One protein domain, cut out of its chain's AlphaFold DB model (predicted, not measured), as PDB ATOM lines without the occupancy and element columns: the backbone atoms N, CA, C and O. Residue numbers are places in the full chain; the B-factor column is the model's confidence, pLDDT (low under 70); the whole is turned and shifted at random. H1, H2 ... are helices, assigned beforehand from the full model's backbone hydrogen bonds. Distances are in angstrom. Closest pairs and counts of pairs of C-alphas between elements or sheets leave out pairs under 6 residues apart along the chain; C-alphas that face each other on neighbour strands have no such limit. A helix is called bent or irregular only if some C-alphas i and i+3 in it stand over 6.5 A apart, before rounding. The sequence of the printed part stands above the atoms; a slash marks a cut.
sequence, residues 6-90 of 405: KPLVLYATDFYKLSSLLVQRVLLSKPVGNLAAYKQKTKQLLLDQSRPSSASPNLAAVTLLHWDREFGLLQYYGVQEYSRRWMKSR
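Overview. This is residues 6 to 90 of the 405 residues of the protein "Hypothetical protein" of Skeletonema marinoi (UniProt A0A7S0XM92). The longest helix, H3, makes a V: arm H3a packs with its beginning on a hairpin of H1 and H2, and arm H3b folds back apart from them. The printed part has 85 residues with three named helices, in the order H1, H2, H3 along the chain, and no named strand; the class is all helix, with 70 of the 85 residues in the helices. It is loose, radius of gyration of the C-alphas 15.4 A, spanning 41 by 40 by 21 A.

Along the chain. H3, residues 59 to 90, one helix by its hydrogen bonds, is bent: C-alphas 76 and 79 are 9.0 A apart. H3a, residues 59 to 76, measures 25.8 A; H3b, residues 79 to 90, 16.3 A, ending at (97.449, 12.459, 42.223). H2, residues 35 to 50, measures 22.6 A; H1, residues 6 to 27, 31.1 A, beginning at (71.341, 11.347, 45.635).

Arrangement. H3a touches H2 with residues 59 to 65 alone, closest C-alphas Ala 61 and Leu 46, 5.2 A, and H1 with residues 59 to 61 alone, closest Ala 60 and Phe 15, 5.7 A. H1 and H2, a hairpin at a steep tilt of 41 degrees, touch, closest C-alphas Val 26 and Tyr 38, 6.9 A. Every O i to N i+4 pair in H1, H2, H3a and H3b is within hydrogen-bond range.

Size, cuts and confidence. The farthest C-alphas, Lys 30 and Lys 88, are 45.1 A apart. Both links are short, the printed part has no cut, and residue 54 alone is under 70.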
ATOM      1  N   LYS A   6      71.838  11.373  47.020       77.62
ATOM      2  CA  LYS A   6      71.341  11.347  45.635       77.62
ATOM      3  C   LYS A   6      72.299  10.671  44.633       77.62
ATOM      4  O   LYS A   6      71.810   9.855  43.855       77.62
ATOM      5  N   PRO A   7      73.626  10.924  44.645       79.62
ATOM      6  CA  PRO A   7      74.522  10.259  43.698       79.62
ATOM      7  C   PRO A   7      74.618   8.748  43.939       79.62
ATOM      8  O   PRO A   7      74.662   7.990  42.978       79.62
ATOM      9  N   LEU A   8      74.593   8.292  45.194       83.56
ATOM     10  CA  LEU A   8      74.716   6.865  45.512       83.56
ATOM     11  C   LEU A   8      73.525   6.057  44.981       83.56
ATOM     12  O   LEU A   8      73.700   4.964  44.447       83.56
ATOM     13  N   VAL A   9      72.319   6.618  45.105       84.81
ATOM     14  CA  VAL A   9      71.085   5.982  44.627       84.81
ATOM     15  C   VAL A   9      71.091   5.860  43.102       84.81
ATOM     16  O   VAL A   9      70.757   4.798  42.589       84.81
ATOM     17  N   LEU A  10      71.547   6.897  42.386       83.88
ATOM     18  CA  LEU A  10      71.682   6.862  40.924       83.88
ATOM     19  C   LEU A  10      72.675   5.782  40.464       83.88
ATOM     20  O   LEU A  10      72.378   5.016  39.550       83.88
ATOM     21  N   TYR A  11      73.819   5.656  41.147       86.00
ATOM     22  CA  TYR A  11      74.781   4.591  40.856       86.00
ATOM     23  C   TYR A  11      74.189   3.195  41.066       86.00
ATOM     24  O   TYR A  11      74.404   2.314  40.235       86.00
ATOM     25  N   ALA A  12      73.426   2.987  42.142       88.12
ATOM     26  CA  ALA A  12      72.796   1.700  42.415       88.12
ATOM     27  C   ALA A  12      71.754   1.331  41.344       88.12
ATOM     28  O   ALA A  12      71.729   0.190  40.879       88.12
ATOM     29  N   THR A  13      70.932   2.293  40.907       89.94
ATOM     30  CA  THR A  13      69.934   2.051  39.855       89.94
ATOM     31  C   THR A  13      70.576   1.753  38.506       89.94
ATOM     32  O   THR A  13      70.125   0.847  37.805       89.94
ATOM     33  N   ASP A  14      71.647   2.467  38.155       88.94
ATOM     34  CA  ASP A  14      72.377   2.239  36.907       88.94
ATOM     35  C   ASP A  14      73.082   0.882  36.924       88.94
ATOM     36  O   ASP A  14      73.050   0.152  35.935       88.94
ATOM     37  N   PHE A  15      73.664   0.499  38.064       90.44
ATOM     38  CA  PHE A  15      74.322  -0.794  38.215       90.44
ATOM     39  C   PHE A  15      73.334  -1.959  38.101       90.44
ATOM     40  O   PHE A  15      73.633  -2.949  37.438       90.44
ATOM     41  N   TYR A  16      72.139  -1.831  38.688       92.25
ATOM     42  CA  TYR A  16      71.088  -2.845  38.572       92.25
ATOM     43  C   TYR A  16      70.584  -3.007  37.130       92.25
ATOM     44  O   TYR A  16      70.415  -4.124  36.640       92.25
ATOM     45  N   LYS A  17      70.379  -1.895  36.412       90.25
ATOM     46  CA  LYS A  17      70.015  -1.937  34.987       90.25
ATOM     47  C   LYS A  17      71.112  -2.597  34.155       90.25
ATOM     48  O   LYS A  17      70.821  -3.437  33.306       90.25
ATOM     49  N   LEU A  18      72.369  -2.246  34.421       90.44
ATOM     50  CA  LEU A  18      73.526  -2.787  33.715       90.44
ATOM     51  C   LEU A  18      73.696  -4.291  33.956       90.44
ATOM     52  O   LEU A  18      73.902  -5.039  33.002       90.44
ATOM     53  N   SER A  19      73.580  -4.744  35.206       90.50
ATOM     54  CA  SER A  19      73.702  -6.163  35.550       90.50
ATOM     55  C   SER A  19      72.577  -6.987  34.926       90.50
ATOM     56  O   SER A  19      72.850  -8.028  34.333       90.50
ATOM     57  N   SER A  20      71.339  -6.483  34.955       93.19
ATOM     58  CA  SER A  20      70.196  -7.113  34.288       93.19
ATOM     59  C   SER A  20      70.426  -7.262  32.779       93.19
ATOM     60  O   SER A  20      70.282  -8.355  32.230       93.19
ATOM     61  N   LEU A  21      70.898  -6.203  32.108       89.94
ATOM     62  CA  LEU A  21      71.222  -6.249  30.679       89.94
ATOM     63  C   LEU A  21      72.377  -7.206  30.360       89.94
ATOM     64  O   LEU A  21      72.332  -7.881  29.332       89.94
ATOM     65  N   LEU A  22      73.396  -7.286  31.218       89.06
ATOM     66  CA  LEU A  22      74.512  -8.216  31.044       89.06
ATOM     67  C   LEU A  22      74.059  -9.671  31.168       89.06
ATOM     68  O   LEU A  22      74.412 -10.497  30.327       89.06
ATOM     69  N   VAL A  23      73.235  -9.986  32.164       90.19
ATOM     70  CA  VAL A  23      72.664 -11.330  32.311       90.19
ATOM     71  C   VAL A  23      71.793 -11.660  31.096       90.19
ATOM     72  O   VAL A  23      71.976 -12.701  30.465       90.19
ATOM     73  N   GLN A  24      70.909 -10.744  30.695       89.69
ATOM     74  CA  GLN A  24      69.972 -10.989  29.604       89.69
ATOM     75  C   GLN A  24      70.653 -11.109  28.235       89.69
ATOM     76  O   GLN A  24      70.279 -11.957  27.430       89.69
ATOM     77  N   ARG A  25      71.645 -10.268  27.936       85.94
ATOM     78  CA  ARG A  25      72.283 -10.262  26.612       85.94
ATOM     79  C   ARG A  25      73.512 -11.136  26.516       85.94
ATOM     80  O   ARG A  25      73.827 -11.563  25.412       85.94
ATOM     81  N   VAL A  26      74.227 -11.368  27.609       82.56
ATOM     82  CA  VAL A  26      75.488 -12.104  27.545       82.56
ATOM     83  C   VAL A  26      75.299 -13.550  27.991       82.56
ATOM     84  O   VAL A  26      75.734 -14.440  27.266       82.56
ATOM     85  N   LEU A  27      74.594 -13.800  29.102       79.75
ATOM     86  CA  LEU A  27      74.396 -15.164  29.618       79.75
ATOM     87  C   LEU A  27      73.266 -15.925  28.922       79.75
ATOM     88  O   LEU A  27      73.402 -17.122  28.699       79.75
ATOM     89  N   LEU A  28      72.171 -15.251  28.557       85.81
ATOM     90  CA  LEU A  28      71.061 -15.898  27.840       85.81
ATOM     91  C   LEU A  28      71.250 -15.916  26.316       85.81
ATOM     92  O   LEU A  28      70.528 -16.627  25.617       85.81
ATOM     93  N   SER A  29      72.221 -15.168  25.773       80.00
ATOM     94  CA  SER A  29      72.608 -15.362  24.371       80.00
ATOM     95  C   SER A  29      73.315 -16.706  24.217       80.00
ATOM     96  O   SER A  29      74.042 -17.104  25.122       80.00
ATOM     97  N   LYS A  30      73.100 -17.383  23.077       82.12
ATOM     98  CA  LYS A  30      73.673 -18.702  22.744       82.12
ATOM     99  C   LYS A  30      75.077 -18.883  23.348       82.12
ATOM    100  O   LYS A  30      75.901 -17.980  23.156       82.12
ATOM    101  N   PRO A  31      75.350 -20.011  24.037       78.12
ATOM    102  CA  PRO A  31      76.592 -20.216  24.771       78.12
ATOM    103  C   PRO A  31      77.770 -20.010  23.828       78.12
ATOM    104  O   PRO A  31      77.971 -20.749  22.866       78.12
ATOM    105  N   VAL A  32      78.524 -18.943  24.073       75.75
ATOM    106  CA  VAL A  32      79.731 -18.668  23.311       75.75
ATOM    107  C   VAL A  32      80.838 -19.443  24.002       75.75
ATOM    108  O   VAL A  32      81.237 -19.078  25.102       75.75
ATOM    109  N   GLY A  33      81.334 -20.513  23.379       86.31
ATOM    110  CA  GLY A  33      82.362 -21.385  23.970       86.31
ATOM    111  C   GLY A  33      83.720 -20.712  24.218       86.31
ATOM    112  O   GLY A  33      84.648 -21.362  24.682       86.31
ATOM    113  N   ASN A  34      83.862 -19.418  23.913       89.62
ATOM    114  CA  ASN A  34      85.110 -18.679  24.038       89.62
ATOM    115  C   ASN A  34      84.953 -17.462  24.965       89.62
ATOM    116  O   ASN A  34      84.190 -16.531  24.685       89.62
ATOM    117  N   LEU A  35      85.749 -17.443  26.036       90.06
ATOM    118  CA  LEU A  35      85.836 -16.351  27.010       90.06
ATOM    119  C   LEU A  35      86.181 -14.998  26.361       90.06
ATOM    120  O   LEU A  35      85.685 -13.954  26.788       90.06
ATOM    121  N   ALA A  36      86.988 -14.995  25.295       89.94
ATOM    122  CA  ALA A  36      87.358 -13.770  24.586       89.94
ATOM    123  C   ALA A  36      86.144 -13.102  23.921       89.94
ATOM    124  O   ALA A  36      85.989 -11.880  23.974       89.94
ATOM    125  N   ALA A  37      85.243 -13.903  23.354       89.19
ATOM    126  CA  ALA A  37      84.028 -13.405  22.723       89.19
ATOM    127  C   ALA A  37      83.018 -12.887  23.763       89.19
ATOM    128  O   ALA A  37      82.348 -11.882  23.520       89.19
ATOM    129  N   TYR A  38      82.971 -13.495  24.956       88.94
ATOM    130  CA  TYR A  38      82.224 -12.952  26.096       88.94
ATOM    131  C   TYR A  38      82.751 -11.565  26.494       88.94
ATOM    132  O   TYR A  38      81.976 -10.616  26.626       88.94
ATOM    133  N   LYS A  39      84.079 -11.409  26.610       90.44
ATOM    134  CA  LYS A  39      84.713 -10.119  26.928       90.44
ATOM    135  C   LYS A  39      84.382  -9.047  25.884       90.44
ATOM    136  O   LYS A  39      84.049  -7.920  26.250       90.44
ATOM    137  N   GLN A  40      84.430  -9.391  24.597       91.25
ATOM    138  CA  GLN A  40      84.097  -8.463  23.511       91.25
ATOM    139  C   GLN A  40      82.624  -8.039  23.531       91.25
ATOM    140  O   GLN A  40      82.346  -6.842  23.455       91.25
ATOM    141  N   LYS A  41      81.688  -8.982  23.709       91.44
ATOM    142  CA  LYS A  41      80.252  -8.673  23.824       91.44
ATOM    143  C   LYS A  41      79.956  -7.767  25.019       91.44
ATOM    144  O   LYS A  41      79.226  -6.788  24.879       91.44
ATOM    145  N   THR A  42      80.558  -8.055  26.171       92.00
ATOM    146  CA  THR A  42      80.440  -7.217  27.372       92.00
ATOM    147  C   THR A  42      80.966  -5.808  27.107       92.00
ATOM    148  O   THR A  42      80.274  -4.835  27.395       92.00
ATOM    149  N   LYS A  43      82.137  -5.674  26.472       92.94
ATOM    150  CA  LYS A  43      82.702  -4.367  26.106       92.94
ATOM    151  C   LYS A  43      81.802  -3.585  25.149       92.94
ATOM    152  O   LYS A  43      81.618  -2.387  25.335       92.94
ATOM    153  N   GLN A  44      81.225  -4.252  24.152       93.00
ATOM    154  CA  GLN A  44      80.295  -3.628  23.214       93.00
ATOM    155  C   GLN A  44      79.032  -3.126  23.923       93.00
ATOM    156  O   GLN A  44      78.622  -1.991  23.707       93.00
ATOM    157  N   LEU A  45      78.472  -3.922  24.838       91.75
ATOM    158  CA  LEU A  45      77.303  -3.531  25.625       91.75
ATOM    159  C   LEU A  45      77.597  -2.325  26.527       91.75
ATOM    160  O   LEU A  45      76.787  -1.404  26.595       91.75
ATOM    161  N   LEU A  46      78.763  -2.295  27.179       92.19
ATOM    162  CA  LEU A  46      79.204  -1.146  27.976       92.19
ATOM    163  C   LEU A  46      79.359   0.113  27.118       92.19
ATOM    164  O   LEU A  46      78.913   1.185  27.521       92.19
ATOM    165  N   LEU A  47      79.954  -0.017  25.927       92.75
ATOM    166  CA  LEU A  47      80.096   1.091  24.986       92.75
ATOM    167  C   LEU A  47      78.729   1.624  24.553       92.75
ATOM    168  O   LEU A  47      78.522   2.833  24.605       92.75
ATOM    169  N   ASP A  48      77.783   0.752  24.211       91.88
ATOM    170  CA  ASP A  48      76.432   1.156  23.814       91.88
ATOM    171  C   ASP A  48      75.690   1.883  24.946       91.88
ATOM    172  O   ASP A  48      75.057   2.906  24.698       91.88
ATOM    173  N   GLN A  49      75.822   1.418  26.194       91.44
ATOM    174  CA  GLN A  49      75.213   2.060  27.371       91.44
ATOM    175  C   GLN A  49      75.905   3.366  27.799       91.44
ATOM    176  O   GLN A  49      75.325   4.139  28.565       91.44
ATOM    177  N   SER A  50      77.140   3.597  27.339       89.88
ATOM    178  CA  SER A  50      77.921   4.807  27.628       89.88
ATOM    179  C   SER A  50      77.687   5.945  26.632       89.88
ATOM    180  O   SER A  50      78.029   7.092  26.923       89.88
ATOM    181  N   ARG A  51      77.125   5.657  25.449       88.81
ATOM    182  CA  ARG A  51      76.889   6.676  24.419       88.81
ATOM    183  C   ARG A  51      75.828   7.679  24.894       88.81
ATOM    184  O   ARG A  51      74.796   7.264  25.411       88.81
ATOM    185  N   PRO A  52      75.996   8.983  24.615       78.06
ATOM    186  CA  PRO A  52      75.045  10.030  25.012       78.06
ATOM    187  C   PRO A  52      73.711   9.988  24.241       78.06
ATOM    188  O   PRO A  52      72.894  10.888  24.378       78.06
ATOM    189  N   SER A  53      73.486   8.964  23.408       74.19
ATOM    190  CA  SER A  53      72.247   8.799  22.644       74.19
ATOM    191  C   SER A  53      71.073   8.328  23.510       74.19
ATOM    192  O   SER A  53      69.930   8.431  23.067       74.19
ATOM    193  N   SER A  54      71.322   7.797  24.713       68.12
ATOM    194  CA  SER A  54      70.277   7.566  25.711       68.12
ATOM    195  C   SER A  54      70.059   8.842  26.523       68.12
ATOM    196  O   SER A  54      71.023   9.508  26.890       68.12
ATOM    197  N   ALA A  55      68.797   9.166  26.835       76.81
ATOM    198  CA  ALA A  55      68.385  10.384  27.554       76.81
ATOM    199  C   ALA A  55      69.179  10.674  28.851       76.81
ATOM    200  O   ALA A  55      69.239  11.810  29.310       76.81
ATOM    201  N   SER A  56      69.829   9.655  29.412       82.75
ATOM    202  CA  SER A  56      70.918   9.783  30.373       82.75
ATOM    203  C   SER A  56      71.996   8.728  30.073       82.75
ATOM    204  O   SER A  56      71.639   7.557  29.887       82.75
ATOM    205  N   PRO A  57      73.294   9.076  30.029       85.50
ATOM    206  CA  PRO A  57      74.362   8.083  29.947       85.50
ATOM    207  C   PRO A  57      74.434   7.297  31.260       85.50
ATOM    208  O   PRO A  57      74.381   7.889  32.339       85.50
ATOM    209  N   ASN A  58      74.574   5.971  31.189       87.06
ATOM    210  CA  ASN A  58      74.705   5.159  32.400       87.06
ATOM    211  C   ASN A  58      76.084   5.395  33.019       87.06
ATOM    212  O   ASN A  58      77.106   4.973  32.465       87.06
ATOM    213  N   LEU A  59      76.127   6.028  34.192       86.50
ATOM    214  CA  LEU A  59      77.388   6.391  34.844       86.50
ATOM    215  C   LEU A  59      78.203   5.148  35.210       86.50
ATOM    216  O   LEU A  59      79.425   5.148  35.076       86.50
ATOM    217  N   ALA A  60      77.524   4.063  35.589       88.06
ATOM    218  CA  ALA A  60      78.152   2.779  35.885       88.06
ATOM    219  C   ALA A  60      78.890   2.176  34.673       88.06
ATOM    220  O   ALA A  60      79.953   1.582  34.832       88.06
ATOM    221  N   ALA A  61      78.362   2.342  33.455       89.81
ATOM    222  CA  ALA A  61      79.026   1.846  32.250       89.81
ATOM    223  C   ALA A  61      80.310   2.638  31.963       89.81
ATOM    224  O   ALA A  61      81.350   2.057  31.655       89.81
ATOM    225  N   VAL A  62      80.248   3.965  32.119       90.50
ATOM    226  CA  VAL A  62      81.396   4.863  31.933       90.50
ATOM    227  C   VAL A  62      82.492   4.567  32.953       90.50
ATOM    228  O   VAL A  62      83.660   4.455  32.578       90.50
ATOM    229  N   THR A  63      82.138   4.397  34.231       89.69
ATOM    230  CA  THR A  63      83.127   4.055  35.259       89.69
ATOM    231  C   THR A  63      83.752   2.698  34.976       89.69
ATOM    232  O   THR A  63      84.971   2.581  35.030       89.69
ATOM    233  N   LEU A  64      82.970   1.685  34.596       90.31
ATOM    234  CA  LEU A  64      83.505   0.354  34.312       90.31
ATOM    235  C   LEU A  64      84.435   0.345  33.085       90.31
ATOM    236  O   LEU A  64      85.479  -0.301  33.124       90.31
ATOM    237  N   LEU A  65      84.136   1.127  32.040       93.06
ATOM    238  CA  LEU A  65      85.052   1.343  30.908       93.06
ATOM    239  C   LEU A  65      86.338   2.066  31.320       93.06
ATOM    240  O   LEU A  65      87.414   1.757  30.804       93.06
ATOM    241  N   HIS A  66      86.247   3.014  32.256       92.38
ATOM    242  CA  HIS A  66      87.424   3.657  32.831       92.38
ATOM    243  C   HIS A  66      88.287   2.634  33.580       92.38
ATOM    244  O   HIS A  66      89.492   2.581  33.362       92.38
ATOM    245  N   TRP A  67      87.680   1.776  34.403       91.50
ATOM    246  CA  TRP A  67      88.388   0.692  35.091       91.50
ATOM    247  C   TRP A  67      89.029  -0.307  34.116       91.50
ATOM    248  O   TRP A  67      90.179  -0.677  34.327       91.50
ATOM    249  N   ASP A  68      88.349  -0.699  33.029       92.88
ATOM    250  CA  ASP A  68      88.923  -1.578  31.989       92.88
ATOM    251  C   ASP A  68      90.152  -0.935  31.325       92.88
ATOM    252  O   ASP A  68      91.179  -1.587  31.129       92.88
ATOM    253  N   ARG A  69      90.093   0.374  31.044       94.19
ATOM    254  CA  ARG A  69      91.239   1.136  30.526       94.19
ATOM    255  C   ARG A  69      92.402   1.163  31.519       94.19
ATOM    256  O   ARG A  69      93.536   0.924  31.109       94.19
ATOM    257  N   GLU A  70      92.137   1.448  32.792       93.19
ATOM    258  CA  GLU A  70      93.172   1.471  33.835       93.19
ATOM    259  C   GLU A  70      93.792   0.090  34.049       93.19
ATOM    260  O   GLU A  70      95.005  -0.034  34.191       93.19
ATOM    261  N   PHE A  71      92.991  -0.972  33.985       91.50
ATOM    262  CA  PHE A  71      93.495  -2.337  34.070       91.50
ATOM    263  C   PHE A  71      94.349  -2.712  32.851       91.50
ATOM    264  O   PHE A  71      95.383  -3.359  32.994       91.50
ATOM    265  N   GLY A  72      93.979  -2.252  31.651       91.56
ATOM    266  CA  GLY A  72      94.819  -2.387  30.460       91.56
ATOM    267  C   GLY A  72      96.162  -1.662  30.601       91.56
ATOM    268  O   GLY A  72      97.202  -2.209  30.235       91.56
ATOM    269  N   LEU A  73      96.165  -0.461  31.188       92.25
ATOM    270  CA  LEU A  73      97.394   0.277  31.503       92.25
ATOM    271  C   LEU A  73      98.235  -0.451  32.560       92.25
ATOM    272  O   LEU A  73      99.454  -0.521  32.416       92.25
ATOM    273  N   LEU A  74      97.596  -1.021  33.582       93.56
ATOM    274  CA  LEU A  74      98.244  -1.832  34.610       93.56
ATOM    275  C   LEU A  74      98.935  -3.060  34.005       93.56
ATOM    276  O   LEU A  74     100.072  -3.353  34.361       93.56
ATOM    277  N   GLN A  75      98.278  -3.755  33.072       91.50
ATOM    278  CA  GLN A  75      98.873  -4.891  32.365       91.50
ATOM    279  C   GLN A  75     100.035  -4.471  31.462       91.50
ATOM    280  O   GLN A  75     101.033  -5.178  31.388       91.50
ATOM    281  N   TYR A  76      99.921  -3.322  30.791       95.25
ATOM    282  CA  TYR A  76     100.945  -2.838  29.866       95.25
ATOM    283  C   TYR A  76     102.214  -2.343  30.577       95.25
ATOM    284  O   TYR A  76     103.320  -2.661  30.152       95.25
ATOM    285  N   TYR A  77     102.069  -1.557  31.649       92.88
ATOM    286  CA  TYR A  77     103.204  -0.974  32.381       92.88
ATOM    287  C   TYR A  77     103.694  -1.843  33.547       92.88
ATOM    288  O   TYR A  77     104.796  -1.629  34.046       92.88
ATOM    289  N   GLY A  78     102.882  -2.795  34.005       95.88
ATOM    290  CA  GLY A  78     103.096  -3.503  35.262       95.88
ATOM    291  C   GLY A  78     102.646  -2.694  36.484       95.88
ATOM    292  O   GLY A  78     102.473  -1.472  36.447       95.88
ATOM    293  N   VAL A  79     102.461  -3.391  37.611       92.94
ATOM    294  CA  VAL A  79     101.909  -2.819  38.855       92.94
ATOM    295  C   VAL A  79     102.800  -1.713  39.438       92.94
ATOM    296  O   VAL A  79     102.302  -0.690  39.917       92.94
ATOM    297  N   GLN A  80     104.123  -1.878  39.361       92.50
ATOM    298  CA  GLN A  80     105.089  -0.940  39.934       92.50
ATOM    299  C   GLN A  80     105.088   0.413  39.207       92.50
ATOM    300  O   GLN A  80     104.906   1.454  39.838       92.50
ATOM    301  N   GLU A  81     105.221   0.422  37.881       91.94
ATOM    302  CA  GLU A  81     105.227   1.669  37.105       91.94
ATOM    303  C   GLU A  81     103.851   2.337  37.065       91.94
ATOM    304  O   GLU A  81     103.750   3.566  37.140       91.94
ATOM    305  N   TYR A  82     102.773   1.547  37.032       93.94
ATOM    306  CA  TYR A  82     101.418   2.082  37.132       93.94
ATOM    307  C   TYR A  82     101.197   2.814  38.461       93.94
ATOM    308  O   TYR A  82     100.753   3.961  38.457       93.94
ATOM    309  N   SER A  83     101.550   2.201  39.597       92.56
ATOM    310  CA  SER A  83     101.379   2.830  40.915       92.56
ATOM    311  C   SER A  83     102.226   4.096  41.063       92.56
ATOM    312  O   SER A  83     101.727   5.114  41.546       92.56
ATOM    313  N   ARG A  84     103.467   4.087  40.557       92.75
ATOM    314  CA  ARG A  84     104.340   5.269  40.522       92.75
ATOM    315  C   ARG A  84     103.708   6.418  39.737       92.75
ATOM    316  O   ARG A  84     103.675   7.552  40.220       92.75
ATOM    317  N   ARG A  85     103.176   6.140  38.543       88.88
ATOM    318  CA  ARG A  85     102.495   7.141  37.704       88.88
ATOM    319  C   ARG A  85     101.185   7.614  38.314       88.88
ATOM    320  O   ARG A  85     100.934   8.811  38.327       88.88
ATOM    321  N   TRP A  86     100.381   6.705  38.853       89.56
ATOM    322  CA  TRP A  86      99.120   7.034  39.507       89.56
ATOM    323  C   TRP A  86      99.335   7.950  40.718       89.56
ATOM    324  O   TRP A  86      98.641   8.958  40.858       89.56
ATOM    325  N   MET A  87     100.353   7.672  41.539       86.69
ATOM    326  CA  MET A  87     100.747   8.550  42.643       86.69
ATOM    327  C   MET A  87     101.216   9.915  42.132       86.69
ATOM    328  O   MET A  87     100.762  10.936  42.642       86.69
ATOM    329  N   LYS A  88     102.035   9.955  41.071       87.44
ATOM    330  CA  LYS A  88     102.479  11.214  40.454       87.44
ATOM    331  C   LYS A  88     101.305  12.049  39.928       87.44
ATOM    332  O   LYS A  88     101.267  13.246  40.192       87.44
ATOM    333  N   SER A  89     100.327  11.422  39.269       83.81
ATOM    334  CA  SER A  89      99.113  12.083  38.766       83.81
ATOM    335  C   SER A  89      98.235  12.646  39.888       83.81
ATOM    336  O   SER A  89      97.638  13.711  39.733       83.81
ATOM    337  N   ARG A  90      98.167  11.961  41.039       79.56
ATOM    338  CA  ARG A  90      97.449  12.459  42.223       79.56
ATOM    339  C   ARG A  90      98.180  13.632  42.870       79.56
ATOM    340  O   ARG A  90      97.542  14.635  43.176       79.56
TER     341      ARG A  90